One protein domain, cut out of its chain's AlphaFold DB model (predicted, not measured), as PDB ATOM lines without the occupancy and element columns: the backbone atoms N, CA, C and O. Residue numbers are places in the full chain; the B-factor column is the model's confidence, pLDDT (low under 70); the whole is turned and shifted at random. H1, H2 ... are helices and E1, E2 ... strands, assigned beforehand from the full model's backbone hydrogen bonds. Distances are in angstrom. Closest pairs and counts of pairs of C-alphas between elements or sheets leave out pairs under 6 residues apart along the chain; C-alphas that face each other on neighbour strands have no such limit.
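Overview. This is residues 66 to 157 of the 217 residues of an uncharacterized protein of Streptococcus sp. (UniProt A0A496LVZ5). A small sheet of three short strands, E4, E1 and E5, lies between a longer two-stranded hairpin, E2 and E3, and a train of helices, with H2 over the sheet and H3 and H4 leading away from it. Residues 148 to 153 stick out. The printed part has 92 residues, in the order E1 E2 E3 E4 H1 E5 H2 H3 H4; its class is mixed, and both sheets are antiparallel. It is compact, with a radius of gyration of the C-alphas of 13.5 A, and spans 41 by 32 by 22 A.

Along the chain. The sheet holds E4, residues 106 to 108, E1, 66 to 68, and E5, 130 to 132. E1 begins at C-alpha 66 (-14.586, -1.226, 26.052). E2, residues 79 to 86, is 18.6 A long and bends by 54 degrees at residue 83; E3, 93 to 98, is 15.5 A. H1 is residues 109 to 113, H2 133 to 140, 10.3 A, H3 143 to 148, and H4 151 to 155, ending at C-alpha 155 (-3.043, -7.150, 27.072).

Arrangement. In E4 E1 E5, N 66 and O 107 are 2.8 A apart, and N 67 and O 131 2.9 A, within hydrogen-bond range. E4, H1, E5 form a split strand-helix-strand unit, two strands of one sheet joined through a helix, with E1 between them in the sheet; its crossover is right-handed. H1 only grazes the sheet. H2 is on it, over E5, at a height of 8.3 A, and only just stands up, rising 43 degrees. In the hairpin E2 and E3, N 81 and O 96 are 2.8 A apart. The closest C-alphas of E1 and E2, Ile 68 and Ile 80, are 5.7 A apart. H2 and H3 only just touch, with 3 pairs of C-alphas within 8 A, and only at the corner, Val 137 and Ile 143 closest at 5.8 A. H3 and H4 are only just apart, closest 8.0 A. Every O i to N i+4 pair is within range in H1, H2, H3 and H4.

Size, cuts and confidence. The farthest C-alphas, of Ile 89 and Thr 144, are 41.7 A apart. The printed part has no cut; the link H1 to E5 is long. Residues 73, 75 and 150 to 157 have pLDDT under 70.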
ATOM      1  N   TYR A  66     -13.859  -2.404  26.488       93.62
ATOM      2  CA  TYR A  66     -14.586  -1.226  26.052       93.62
ATOM      3  C   TYR A  66     -13.708   0.019  26.128       93.62
ATOM      4  O   TYR A  66     -12.773   0.117  26.921       93.62
ATOM      5  N   PHE A  67     -14.056   1.007  25.314       94.38
ATOM      6  CA  PHE A  67     -13.531   2.362  25.401       94.38
ATOM      7  C   PHE A  67     -14.654   3.315  25.794       94.38
ATOM      8  O   PHE A  67     -15.789   3.177  25.331       94.38
ATOM      9  N   ILE A  68     -14.327   4.325  26.597       94.06
ATOM     10  CA  ILE A  68     -15.260   5.399  26.944       94.06
ATOM     11  C   ILE A  68     -15.092   6.532  25.928       94.06
ATOM     12  O   ILE A  68     -14.052   7.191  25.892       94.06
ATOM     13  N   ASN A  69     -16.117   6.767  25.110       92.38
ATOM     14  CA  ASN A  69     -16.173   7.845  24.130       92.38
ATOM     15  C   ASN A  69     -17.100   8.970  24.606       92.38
ATOM     16  O   ASN A  69     -18.312   8.947  24.392       92.38
ATOM     17  N   ILE A  70     -16.510   9.985  25.224       87.00
ATOM     18  CA  ILE A  70     -17.225  11.103  25.853       87.00
ATOM     19  C   ILE A  70     -17.787  12.124  24.857       87.00
ATOM     20  O   ILE A  70     -18.663  12.913  25.209       87.00
ATOM     21  N   LEU A  71     -17.307  12.114  23.611       80.56
ATOM     22  CA  LEU A  71     -17.730  13.059  22.577       80.56
ATOM     23  C   LEU A  71     -18.609  12.426  21.489       80.56
ATOM     24  O   LEU A  71     -19.191  13.153  20.679       80.56
ATOM     25  N   ALA A  72     -18.781  11.101  21.497       70.88
ATOM     26  CA  ALA A  72     -19.669  10.382  20.585       70.88
ATOM     27  C   ALA A  72     -21.118  10.897  20.616       70.88
ATOM     28  O   ALA A  72     -21.668  11.095  19.527       70.88
ATOM     29  N   PRO A  73     -21.727  11.211  21.781       69.06
ATOM     30  CA  PRO A  73     -23.058  11.827  21.814       69.06
ATOM     31  C   PRO A  73     -23.123  13.180  21.090       69.06
ATOM     32  O   PRO A  73     -24.184  13.593  20.623       69.06
ATOM     33  N   LEU A  74     -21.981  13.859  20.961       70.00
ATOM     34  CA  LEU A  74     -21.823  15.153  20.295       70.00
ATOM     35  C   LEU A  74     -21.258  15.029  18.866       70.00
ATOM     36  O   LEU A  74     -21.027  16.042  18.207       70.00
ATOM     37  N   GLY A  75     -21.040  13.806  18.367       69.38
ATOM     38  CA  GLY A  75     -20.525  13.536  17.021       69.38
ATOM     39  C   GLY A  75     -19.042  13.868  16.810       69.38
ATOM     40  O   GLY A  75     -18.605  13.946  15.661       69.38
ATOM     41  N   GLN A  76     -18.274  14.064  17.883       73.50
ATOM     42  CA  GLN A  76     -16.833  14.336  17.839       73.50
ATOM     43  C   GLN A  76     -16.034  13.127  18.353       73.50
ATOM     44  O   GLN A  76     -16.567  12.265  19.051       73.50
ATOM     45  N   VAL A  77     -14.757  13.030  17.971       80.50
ATOM     46  CA  VAL A  77     -13.857  11.969  18.449       80.50
ATOM     47  C   VAL A  77     -13.241  12.427  19.764       80.50
ATOM     48  O   VAL A  77     -12.568  13.452  19.792       80.50
ATOM     49  N   GLY A  78     -13.494  11.690  20.843       89.62
ATOM     50  CA  GLY A  78     -12.897  11.956  22.146       89.62
ATOM     51  C   GLY A  78     -13.014  10.738  23.044       89.62
ATOM     52  O   GLY A  78     -14.122  10.308  23.360       89.62
ATOM     53  N   PHE A  79     -11.874  10.193  23.439       94.00
ATOM     54  CA  PHE A  79     -11.760   9.023  24.292       94.00
ATOM     55  C   PHE A  79     -11.112   9.376  25.620       94.00
ATOM     56  O   PHE A  79     -10.330  10.320  25.709       94.00
ATOM     57  N   ILE A  80     -11.422   8.589  26.641       94.69
ATOM     58  CA  ILE A  80     -10.687   8.628  27.901       94.69
ATOM     59  C   ILE A  80      -9.303   8.003  27.705       94.69
ATOM     60  O   ILE A  80      -9.182   6.941  27.101       94.69
ATOM     61  N   SER A  81      -8.275   8.666  28.229       94.00
ATOM     62  CA  SER A  81      -6.887   8.205  28.271       94.00
ATOM     63  C   SER A  81      -6.348   8.339  29.691       94.00
ATOM     64  O   SER A  81      -6.477   9.383  30.321       94.00
ATOM     65  N   GLN A  82      -5.765   7.275  30.216       91.81
ATOM     66  CA  GLN A  82      -5.091   7.244  31.499       91.81
ATOM     67  C   GLN A  82      -3.742   7.931  31.349       91.81
ATOM     68  O   GLN A  82      -2.941   7.600  30.478       91.81
ATOM     69  N   THR A  83      -3.498   8.903  32.212       89.06
ATOM     70  CA  THR A  83      -2.220   9.601  32.266       89.06
ATOM     71  C   THR A  83      -1.186   8.765  33.016       89.06
ATOM     72  O   THR A  83      -1.525   7.895  33.817       89.06
ATOM     73  N   GLU A  84       0.089   9.088  32.825       87.94
ATOM     74  CA  GLU A  84       1.199   8.494  33.586       87.94
ATOM     75  C   GLU A  84       1.196   8.907  35.073       87.94
ATOM     76  O   GLU A  84       1.988   8.401  35.867       87.94
ATOM     77  N   PHE A  85       0.329   9.848  35.466       85.19
ATOM     78  CA  PHE A  85       0.263  10.372  36.822       85.19
ATOM     79  C   PHE A  85      -0.876   9.735  37.617       85.19
ATOM     80  O   PHE A  85      -2.017   9.627  37.161       85.19
ATOM     81  N   SER A  86      -0.576   9.419  38.872       86.62
ATOM     82  CA  SER A  86      -1.584   9.077  39.871       86.62
ATOM     83  C   SER A  86      -1.873  10.273  40.767       86.62
ATOM     84  O   SER A  86      -1.010  11.117  41.029       86.62
ATOM     85  N   HIS A  87      -3.101  10.348  41.271       84.12
ATOM     86  CA  HIS A  87      -3.502  11.399  42.188       84.12
ATOM     87  C   HIS A  87      -2.649  11.323  43.471       84.12
ATOM     88  O   HIS A  87      -2.599  10.266  44.107       84.12
ATOM     89  N   PRO A  88      -2.006  12.423  43.907       82.81
ATOM     90  CA  PRO A  88      -0.930  12.383  44.905       82.81
ATOM     91  C   PRO A  88      -1.376  11.921  46.298       82.81
ATOM     92  O   PRO A  88      -0.543  11.535  47.109       82.81
ATOM     93  N   ILE A  89      -2.679  11.984  46.591       84.69
ATOM     94  CA  ILE A  89      -3.242  11.638  47.906       84.69
ATOM     95  C   ILE A  89      -3.923  10.267  47.891       84.69
ATOM     96  O   ILE A  89      -3.874   9.541  48.877       84.69
ATOM     97  N   THR A  90      -4.586   9.915  46.791       84.19
ATOM     98  CA  THR A  90      -5.435   8.713  46.719       84.19
ATOM     99  C   THR A  90      -4.777   7.578  45.946       84.19
ATOM    100  O   THR A  90      -5.345   6.494  45.901       84.19
ATOM    101  N   ALA A  91      -3.631   7.837  45.305       84.06
ATOM    102  CA  ALA A  91      -2.932   6.932  44.392       84.06
ATOM    103  C   ALA A  91      -3.788   6.412  43.216       84.06
ATOM    104  O   ALA A  91      -3.336   5.556  42.463       84.06
ATOM    105  N   LYS A  92      -4.999   6.951  43.023       84.62
ATOM    106  CA  LYS A  92      -5.890   6.575  41.923       84.62
ATOM    107  C   LYS A  92      -5.355   7.099  40.584       84.62
ATOM    108  O   LYS A  92      -4.779   8.194  40.572       84.62
ATOM    109  N   PRO A  93      -5.587   6.384  39.470       86.50
ATOM    110  CA  PRO A  93      -5.243   6.870  38.140       86.50
ATOM    111  C   PRO A  93      -5.898   8.220  37.835       86.50
ATOM    112  O   PRO A  93      -7.047   8.470  38.211       86.50
ATOM    113  N   VAL A  94      -5.169   9.092  37.140       88.44
ATOM    114  CA  VAL A  94      -5.727  10.322  36.569       88.44
ATOM    115  C   VAL A  94      -6.001  10.091  35.092       88.44
ATOM    116  O   VAL A  94      -5.160   9.542  34.382       88.44
ATOM    117  N   TYR A  95      -7.168  10.533  34.634       91.62
ATOM    118  CA  TYR A  95      -7.619  10.386  33.256       91.62
ATOM    119  C   TYR A  95      -7.754  11.752  32.576       91.62
ATOM    120  O   TYR A  95      -8.155  12.727  33.213       91.62
ATOM    121  N   ASP A  96      -7.456  11.795  31.283       91.88
ATOM    122  CA  ASP A  96      -7.625  12.940  30.390       91.88
ATOM    123  C   ASP A  96      -8.428  12.534  29.142       91.88
ATOM    124  O   ASP A  96      -8.786  11.368  28.949       91.88
ATOM    125  N   VAL A  97      -8.734  13.510  28.293       91.88
ATOM    126  CA  VAL A  97      -9.433  13.332  27.023       91.88
ATOM    127  C   VAL A  97      -8.437  13.382  25.874       91.88
ATOM    128  O   VAL A  97      -7.712  14.359  25.714       91.88
ATOM    129  N   THR A  98      -8.457  12.365  25.022       91.38
ATOM    130  CA  THR A  98      -7.639  12.298  23.807       91.38
ATOM    131  C   THR A  98      -8.514  12.173  22.563       91.38
ATOM    132  O   THR A  98      -9.540  11.492  22.575       91.38
ATOM    133  N   ASP A  99      -8.113  12.810  21.467       90.75
ATOM    134  CA  ASP A  99      -8.650  12.556  20.124       90.75
ATOM    135  C   ASP A  99      -7.861  11.464  19.375       90.75
ATOM    136  O   ASP A  99      -8.354  10.889  18.404       90.75
ATOM    137  N   ASP A 100      -6.662  11.138  19.860       90.81
ATOM    138  CA  ASP A 100      -5.816  10.053  19.377       90.81
ATOM    139  C   ASP A 100      -6.250   8.717  19.996       90.81
ATOM    140  O   ASP A 100      -5.985   8.444  21.171       90.81
ATOM    141  N   PHE A 101      -6.913   7.881  19.188       90.31
ATOM    142  CA  PHE A 101      -7.411   6.564  19.597       90.31
ATOM    143  C   PHE A 101      -6.294   5.623  20.069       90.31
ATOM    144  O   PHE A 101      -6.538   4.790  20.934       90.31
ATOM    145  N   THR A 102      -5.061   5.780  19.578       90.38
ATOM    146  CA  THR A 102      -3.939   4.914  19.989       90.38
ATOM    147  C   THR A 102      -3.539   5.098  21.454       90.38
ATOM    148  O   THR A 102      -2.870   4.241  22.019       90.38
ATOM    149  N   LYS A 103      -3.977   6.198  22.080       92.44
ATOM    150  CA  LYS A 103      -3.753   6.516  23.498       92.44
ATOM    151  C   LYS A 103      -4.986   6.280  24.366       92.44
ATOM    152  O   LYS A 103      -4.952   6.573  25.561       92.44
ATOM    153  N   ALA A 104      -6.096   5.850  23.768       93.75
ATOM    154  CA  ALA A 104      -7.326   5.617  24.500       93.75
ATOM    155  C   ALA A 104      -7.131   4.461  25.485       93.75
ATOM    156  O   ALA A 104      -6.560   3.427  25.145       93.75
ATOM    157  N   THR A 105      -7.631   4.627  26.704       94.44
ATOM    158  CA  THR A 105      -7.601   3.564  27.701       94.44
ATOM    159  C   THR A 105      -8.678   2.552  27.398       94.44
ATOM    160  O   THR A 105      -9.856   2.884  27.238       94.44
ATOM    161  N   ARG A 106      -8.232   1.306  27.334       93.94
ATOM    162  CA  ARG A 106      -9.074   0.134  27.223       93.94
ATOM    163  C   ARG A 106      -9.475  -0.317  28.625       93.94
ATOM    164  O   ARG A 106      -8.595  -0.530  29.448       93.94
ATOM    165  N   PHE A 107     -10.774  -0.467  28.860       93.56
ATOM    166  CA  PHE A 107     -11.339  -0.893  30.140       93.56
ATOM    167  C   PHE A 107     -11.952  -2.284  30.016       93.56
ATOM    168  O   PHE A 107     -12.690  -2.540  29.062       93.56
ATOM    169  N   SER A 108     -11.668  -3.171  30.963       93.19
ATOM    170  CA  SER A 108     -12.378  -4.440  31.111       93.19
ATOM    171  C   SER A 108     -13.765  -4.221  31.723       93.19
ATOM    172  O   SER A 108     -14.057  -3.170  32.300       93.19
ATOM    173  N   MET A 109     -14.640  -5.223  31.618       89.50
ATOM    174  CA  MET A 109     -15.932  -5.173  32.306       89.50
ATOM    175  C   MET A 109     -15.767  -5.062  33.832       89.50
ATOM    176  O   MET A 109     -16.490  -4.295  34.458       89.50
ATOM    177  N   GLU A 110     -14.784  -5.758  34.409       90.06
ATOM    178  CA  GLU A 110     -14.488  -5.709  35.848       90.06
ATOM    179  C   GLU A 110     -14.081  -4.293  36.283       90.06
ATOM    180  O   GLU A 110     -14.650  -3.743  37.222       90.06
ATOM    181  N   GLU A 111     -13.181  -3.647  35.534       90.62
ATOM    182  CA  GLU A 111     -12.742  -2.274  35.816       90.62
ATOM    183  C   GLU A 111     -13.895  -1.269  35.737       90.62
ATOM    184  O   GLU A 111     -13.930  -0.306  36.501       90.62
ATOM    185  N   LEU A 112     -14.839  -1.473  34.811       90.25
ATOM    186  CA  LEU A 112     -16.026  -0.629  34.693       90.25
ATOM    187  C   LEU A 112     -17.011  -0.870  35.838       90.25
ATOM    188  O   LEU A 112     -17.594   0.089  36.342       90.25
ATOM    189  N   GLU A 113     -17.221  -2.118  36.249       88.75
ATOM    190  CA  GLU A 113     -18.112  -2.468  37.362       88.75
ATOM    191  C   GLU A 113     -17.586  -1.961  38.713       88.75
ATOM    192  O   GLU A 113     -18.381  -1.546  39.560       88.75
ATOM    193  N   ASP A 114     -16.264  -1.905  38.878       88.06
ATOM    194  CA  ASP A 114     -15.604  -1.379  40.075       88.06
ATOM    195  C   ASP A 114     -15.693   0.154  40.209       88.06
ATOM    196  O   ASP A 114     -15.449   0.706  41.293       88.06
ATOM    197  N   LEU A 115     -16.085   0.868  39.143       85.50
ATOM    198  CA  LEU A 115     -16.319   2.309  39.206       85.50
ATOM    199  C   LEU A 115     -17.494   2.610  40.138       85.50
ATOM    200  O   LEU A 115     -18.650   2.280  39.869       85.50
ATOM    201  N   ASN A 116     -17.216   3.337  41.213       82.19
ATOM    202  CA  ASN A 116     -18.233   3.799  42.151       82.19
ATOM    203  C   ASN A 116     -18.540   5.289  41.946       82.19
ATOM    204  O   ASN A 116     -17.806   6.015  41.287       82.19
ATOM    205  N   SER A 117     -19.601   5.786  42.588       79.44
ATOM    206  CA  SER A 117     -20.059   7.182  42.435       79.44
ATOM    207  C   SER A 117     -19.036   8.282  42.757       79.44
ATOM    208  O   SER A 117     -19.250   9.431  42.373       79.44
ATOM    209  N   SER A 118     -17.946   7.960  43.461       74.69
ATOM    210  CA  SER A 118     -16.865   8.907  43.755       74.69
ATOM    211  C   SER A 118     -15.768   8.932  42.685       74.69
ATOM    212  O   SER A 118     -14.928   9.833  42.703       74.69
ATOM    213  N   ASP A 119     -15.766   7.972  41.756       83.69
ATOM    214  CA  ASP A 119     -14.798   7.905  40.669       83.69
ATOM    215  C   ASP A 119     -15.155   8.870  39.539       83.69
ATOM    216  O   ASP A 119     -16.309   9.018  39.134       83.69
ATOM    217  N   THR A 120     -14.130   9.515  38.987       84.88
ATOM    218  CA  THR A 120     -14.269  10.533  37.934       84.88
ATOM    219  C   THR A 120     -14.920   9.991  36.663       84.88
ATOM    220  O   THR A 120     -15.584  10.743  35.950       84.88
ATOM    221  N   LEU A 121     -14.756   8.693  36.392       89.75
ATOM    222  CA  LEU A 121     -15.313   8.024  35.221       89.75
ATOM    223  C   LEU A 121     -16.736   7.498  35.424       89.75
ATOM    224  O   LEU A 121     -17.401   7.182  34.438       89.75
ATOM    225  N   PHE A 122     -17.242   7.453  36.660       88.06
ATOM    226  CA  PHE A 122     -18.562   6.895  36.960       88.06
ATOM    227  C   PHE A 122     -19.710   7.491  36.129       88.06
ATOM    228  O   PHE A 122     -20.521   6.719  35.616       88.06
ATOM    229  N   PRO A 123     -19.787   8.820  35.892       89.62
ATOM    230  CA  PRO A 123     -20.839   9.390  35.048       89.62
ATOM    231  C   PRO A 123     -20.829   8.869  33.606       89.62
ATOM    232  O   PRO A 123     -21.867   8.900  32.945       89.62
ATOM    233  N   TYR A 124     -19.679   8.395  33.126       89.31
ATOM    234  CA  TYR A 124     -19.482   7.892  31.769       89.31
ATOM    235  C   TYR A 124     -19.570   6.365  31.673       89.31
ATOM    236  O   TYR A 124     -19.496   5.826  30.571       89.31
ATOM    237  N   ASN A 125     -19.793   5.660  32.788       89.25
ATOM    238  CA  ASN A 125     -20.097   4.231  32.788       89.25
ATOM    239  C   ASN A 125     -21.572   3.986  32.409       89.25
ATOM    240  O   ASN A 125     -22.380   3.470  33.180       89.25
ATOM    241  N   GLN A 126     -21.961   4.454  31.223       87.69
ATOM    242  CA  GLN A 126     -23.301   4.285  30.671       87.69
ATOM    243  C   GLN A 126     -23.197   3.804  29.228       87.69
ATOM    244  O   GLN A 126     -22.297   4.201  28.490       87.69
ATOM    245  N   ALA A 127     -24.177   3.010  28.792       85.69
ATOM    246  CA  ALA A 127     -24.203   2.393  27.464       85.69
ATOM    247  C   ALA A 127     -24.042   3.380  26.287       85.69
ATOM    248  O   ALA A 127     -23.645   2.966  25.206       85.69
ATOM    249  N   GLU A 128     -24.368   4.663  26.467       88.06
ATOM    250  CA  GLU A 128     -24.220   5.688  25.423       88.06
ATOM    251  C   GLU A 128     -22.774   6.159  25.202       88.06
ATOM    252  O   GLU A 128     -22.453   6.637  24.114       88.06
ATOM    253  N   PHE A 129     -21.912   6.015  26.211       90.81
ATOM    254  CA  PHE A 129     -20.498   6.385  26.143       90.81
ATOM    255  C   PHE A 129     -19.602   5.176  25.869       90.81
ATOM    256  O   PHE A 129     -18.498   5.343  25.353       90.81
ATOM    257  N   LEU A 130     -20.057   3.968  26.199       91.69
ATOM    258  CA  LEU A 130     -19.283   2.748  26.005       91.69
ATOM    259  C   LEU A 130     -19.311   2.296  24.543       91.69
ATOM    260  O   LEU A 130     -20.365   2.109  23.935       91.69
ATOM    261  N   VAL A 131     -18.123   2.071  23.989       91.62
ATOM    262  CA  VAL A 131     -17.923   1.514  22.651       91.62
ATOM    263  C   VAL A 131     -17.120   0.229  22.799       91.62
ATOM    264  O   VAL A 131     -16.066   0.251  23.430       91.62
ATOM    265  N   SER A 132     -17.599  -0.886  22.233       91.88
ATOM    266  CA  SER A 132     -16.838  -2.145  22.259       91.88
ATOM    267  C   SER A 132     -15.493  -1.979  21.553       91.88
ATOM    268  O   SER A 132     -15.390  -1.209  20.592       91.88
ATOM    269  N   GLU A 133     -14.471  -2.707  22.008       93.00
ATOM    270  CA  GLU A 133     -13.129  -2.650  21.421       93.00
ATOM    271  C   GLU A 133     -13.173  -2.872  19.907       93.00
ATOM    272  O   GLU A 133     -12.678  -2.033  19.153       93.00
ATOM    273  N   TYR A 134     -13.863  -3.919  19.444       92.44
ATOM    274  CA  TYR A 134     -13.994  -4.189  18.013       92.44
ATOM    275  C   TYR A 134     -14.615  -3.017  17.239       92.44
ATOM    276  O   TYR A 134     -14.082  -2.598  16.211       92.44
ATOM    277  N   SER A 135     -15.707  -2.434  17.744       90.38
ATOM    278  CA  SER A 135     -16.364  -1.293  17.090       90.38
ATOM    279  C   SER A 135     -15.469  -0.055  17.050       90.38
ATOM    280  O   SER A 135     -15.476   0.686  16.060       90.38
ATOM    281  N   ALA A 136     -14.702   0.184  18.115       91.19
ATOM    282  CA  ALA A 136     -13.767   1.296  18.188       91.19
ATOM    283  C   ALA A 136     -12.608   1.105  17.198       91.19
ATOM    284  O   ALA A 136     -12.355   1.992  16.384       91.19
ATOM    285  N   VAL A 137     -11.981  -0.073  17.185       91.81
ATOM    286  CA  VAL A 137     -10.885  -0.411  16.266       91.81
ATOM    287  C   VAL A 137     -11.345  -0.358  14.811       91.81
ATOM    288  O   VAL A 137     -10.675   0.251  13.985       91.81
ATOM    289  N   MET A 138     -12.518  -0.909  14.491       90.25
ATOM    290  CA  MET A 138     -13.089  -0.856  13.138       90.25
ATOM    291  C   MET A 138     -13.275   0.573  12.618       90.25
ATOM    292  O   MET A 138     -13.202   0.807  11.411       90.25
ATOM    293  N   LYS A 139     -13.569   1.524  13.510       90.38
ATOM    294  CA  LYS A 139     -13.875   2.908  13.135       90.38
ATOM    295  C   LYS A 139     -12.663   3.836  13.193       90.38
ATOM    296  O   LYS A 139     -12.597   4.765  12.390       90.38
ATOM    297  N   TYR A 140     -11.751   3.616  14.136       90.38
ATOM    298  CA  TYR A 140     -10.682   4.563  14.465       90.38
ATOM    299  C   TYR A 140      -9.271   3.957  14.425       90.38
ATOM    300  O   TYR A 140      -8.306   4.715  14.462       90.38
ATOM    301  N   GLY A 141      -9.136   2.632  14.342       89.62
ATOM    302  CA  GLY A 141      -7.854   1.923  14.323       89.62
ATOM    303  C   GLY A 141      -7.612   1.118  13.043       89.62
ATOM    304  O   GLY A 141      -8.341   1.235  12.056       89.62
ATOM    305  N   ASP A 142      -6.570   0.282  13.072       91.12
ATOM    306  CA  ASP A 142      -6.283  -0.704  12.027       91.12
ATOM    307  C   ASP A 142      -6.777  -2.090  12.464       91.12
ATOM    308  O   ASP A 142      -6.152  -2.781  13.270       91.12
ATOM    309  N   ILE A 143      -7.917  -2.516  11.911       89.94
ATOM    310  CA  ILE A 143      -8.500  -3.825  12.227       89.94
ATOM    311  C   ILE A 143      -7.619  -4.998  11.786       89.94
ATOM    312  O   ILE A 143      -7.641  -6.058  12.409       89.94
ATOM    313  N   THR A 144      -6.844  -4.831  10.713       89.75
ATOM    314  CA  THR A 144      -5.976  -5.891  10.187       89.75
ATOM    315  C   THR A 144      -4.804  -6.126  11.121       89.75
ATOM    316  O   THR A 144      -4.447  -7.277  11.372       89.75
ATOM    317  N   GLU A 145      -4.209  -5.047  11.623       90.50
ATOM    318  CA  GLU A 145      -3.146  -5.119  12.620       90.50
ATOM    319  C   GLU A 145      -3.679  -5.681  13.937       90.50
ATOM    320  O   GLU A 145      -3.134  -6.666  14.433       90.50
ATOM    321  N   TRP A 146      -4.806  -5.154  14.431       90.81
ATOM    322  CA  TRP A 146      -5.444  -5.644  15.649       90.81
ATOM    323  C   TRP A 146      -5.727  -7.148  15.555       90.81
ATOM    324  O   TRP A 146      -5.187  -7.919  16.337       90.81
ATOM    325  N   LEU A 147      -6.434  -7.646  14.536       90.00
ATOM    326  CA  LEU A 147      -6.705  -9.090  14.411       90.00
ATOM    327  C   LEU A 147      -5.441  -9.971  14.353       90.00
ATOM    328  O   LEU A 147      -5.529 -11.164  14.635       90.00
ATOM    329  N   LYS A 148      -4.279  -9.425  13.973       87.94
ATOM    330  CA  LYS A 148      -3.011 -10.167  13.889       87.94
ATOM    331  C   LYS A 148      -2.197 -10.168  15.181       87.94
ATOM    332  O   LYS A 148      -1.385 -11.087  15.326       87.94
ATOM    333  N   GLN A 149      -2.407  -9.196  16.068       83.50
ATOM    334  CA  GLN A 149      -1.772  -9.159  17.387       83.50
ATOM    335  C   GLN A 149      -2.126 -10.418  18.184       83.50
ATOM    336  O   GLN A 149      -3.227 -10.965  18.055       83.50
ATOM    337  N   THR A 150      -1.169 -10.893  18.972       68.38
ATOM    338  CA  THR A 150      -1.391 -12.007  19.906       68.38
ATOM    339  C   THR A 150      -2.151 -11.492  21.128       68.38
ATOM    340  O   THR A 150      -1.986 -10.331  21.490       68.38
ATOM    341  N   ASP A 151      -2.965 -12.321  21.786       62.34
ATOM    342  CA  ASP A 151      -3.745 -11.881  22.958       62.34
ATOM    343  C   ASP A 151      -2.861 -11.300  24.085       62.34
ATOM    344  O   ASP A 151      -3.285 -10.389  24.792       62.34
ATOM    345  N   GLU A 152      -1.601 -11.741  24.193       58.12
ATOM    346  CA  GLU A 152      -0.588 -11.174  25.102       58.12
ATOM    347  C   GLU A 152      -0.156  -9.752  24.700       58.12
ATOM    348  O   GLU A 152      -0.147  -8.854  25.534       58.12
ATOM    349  N   GLU A 153       0.100  -9.498  23.413       59.66
ATOM    350  CA  GLU A 153       0.462  -8.157  22.912       59.66
ATOM    351  C   GLU A 153      -0.690  -7.158  23.058       59.66
ATOM    352  O   GLU A 153      -0.479  -5.956  23.135       59.66
ATOM    353  N   VAL A 154      -1.922  -7.656  23.088       58.69
ATOM    354  CA  VAL A 154      -3.143  -6.867  23.255       58.69
ATOM    355  C   VAL A 154      -3.370  -6.506  24.721       58.69
ATOM    356  O   VAL A 154      -3.901  -5.436  25.017       58.69
ATOM    357  N   ALA A 155      -2.986  -7.395  25.638       57.53
ATOM    358  CA  ALA A 155      -3.043  -7.150  27.072       57.53
ATOM    359  C   ALA A 155      -1.997  -6.113  27.523       57.53
ATOM    360  O   ALA A 155      -2.317  -5.277  28.362       57.53
ATOM    361  N   GLU A 156      -0.801  -6.103  26.921       47.12
ATOM    362  CA  GLU A 156       0.291  -5.170  27.263       47.12
ATOM    363  C   GLU A 156       0.062  -3.707  26.827       47.12
ATOM    364  O   GLU A 156       0.767  -2.810  27.283       47.12
ATOM    365  N   VAL A 157      -0.925  -3.419  25.968       51.44
ATOM    366  CA  VAL A 157      -1.288  -2.025  25.619       51.44
ATOM    367  C   VAL A 157      -2.094  -1.349  26.743       51.44
ATOM    368  O   VAL A 157      -2.285  -0.131  26.731       51.44
TER     369      VAL A 157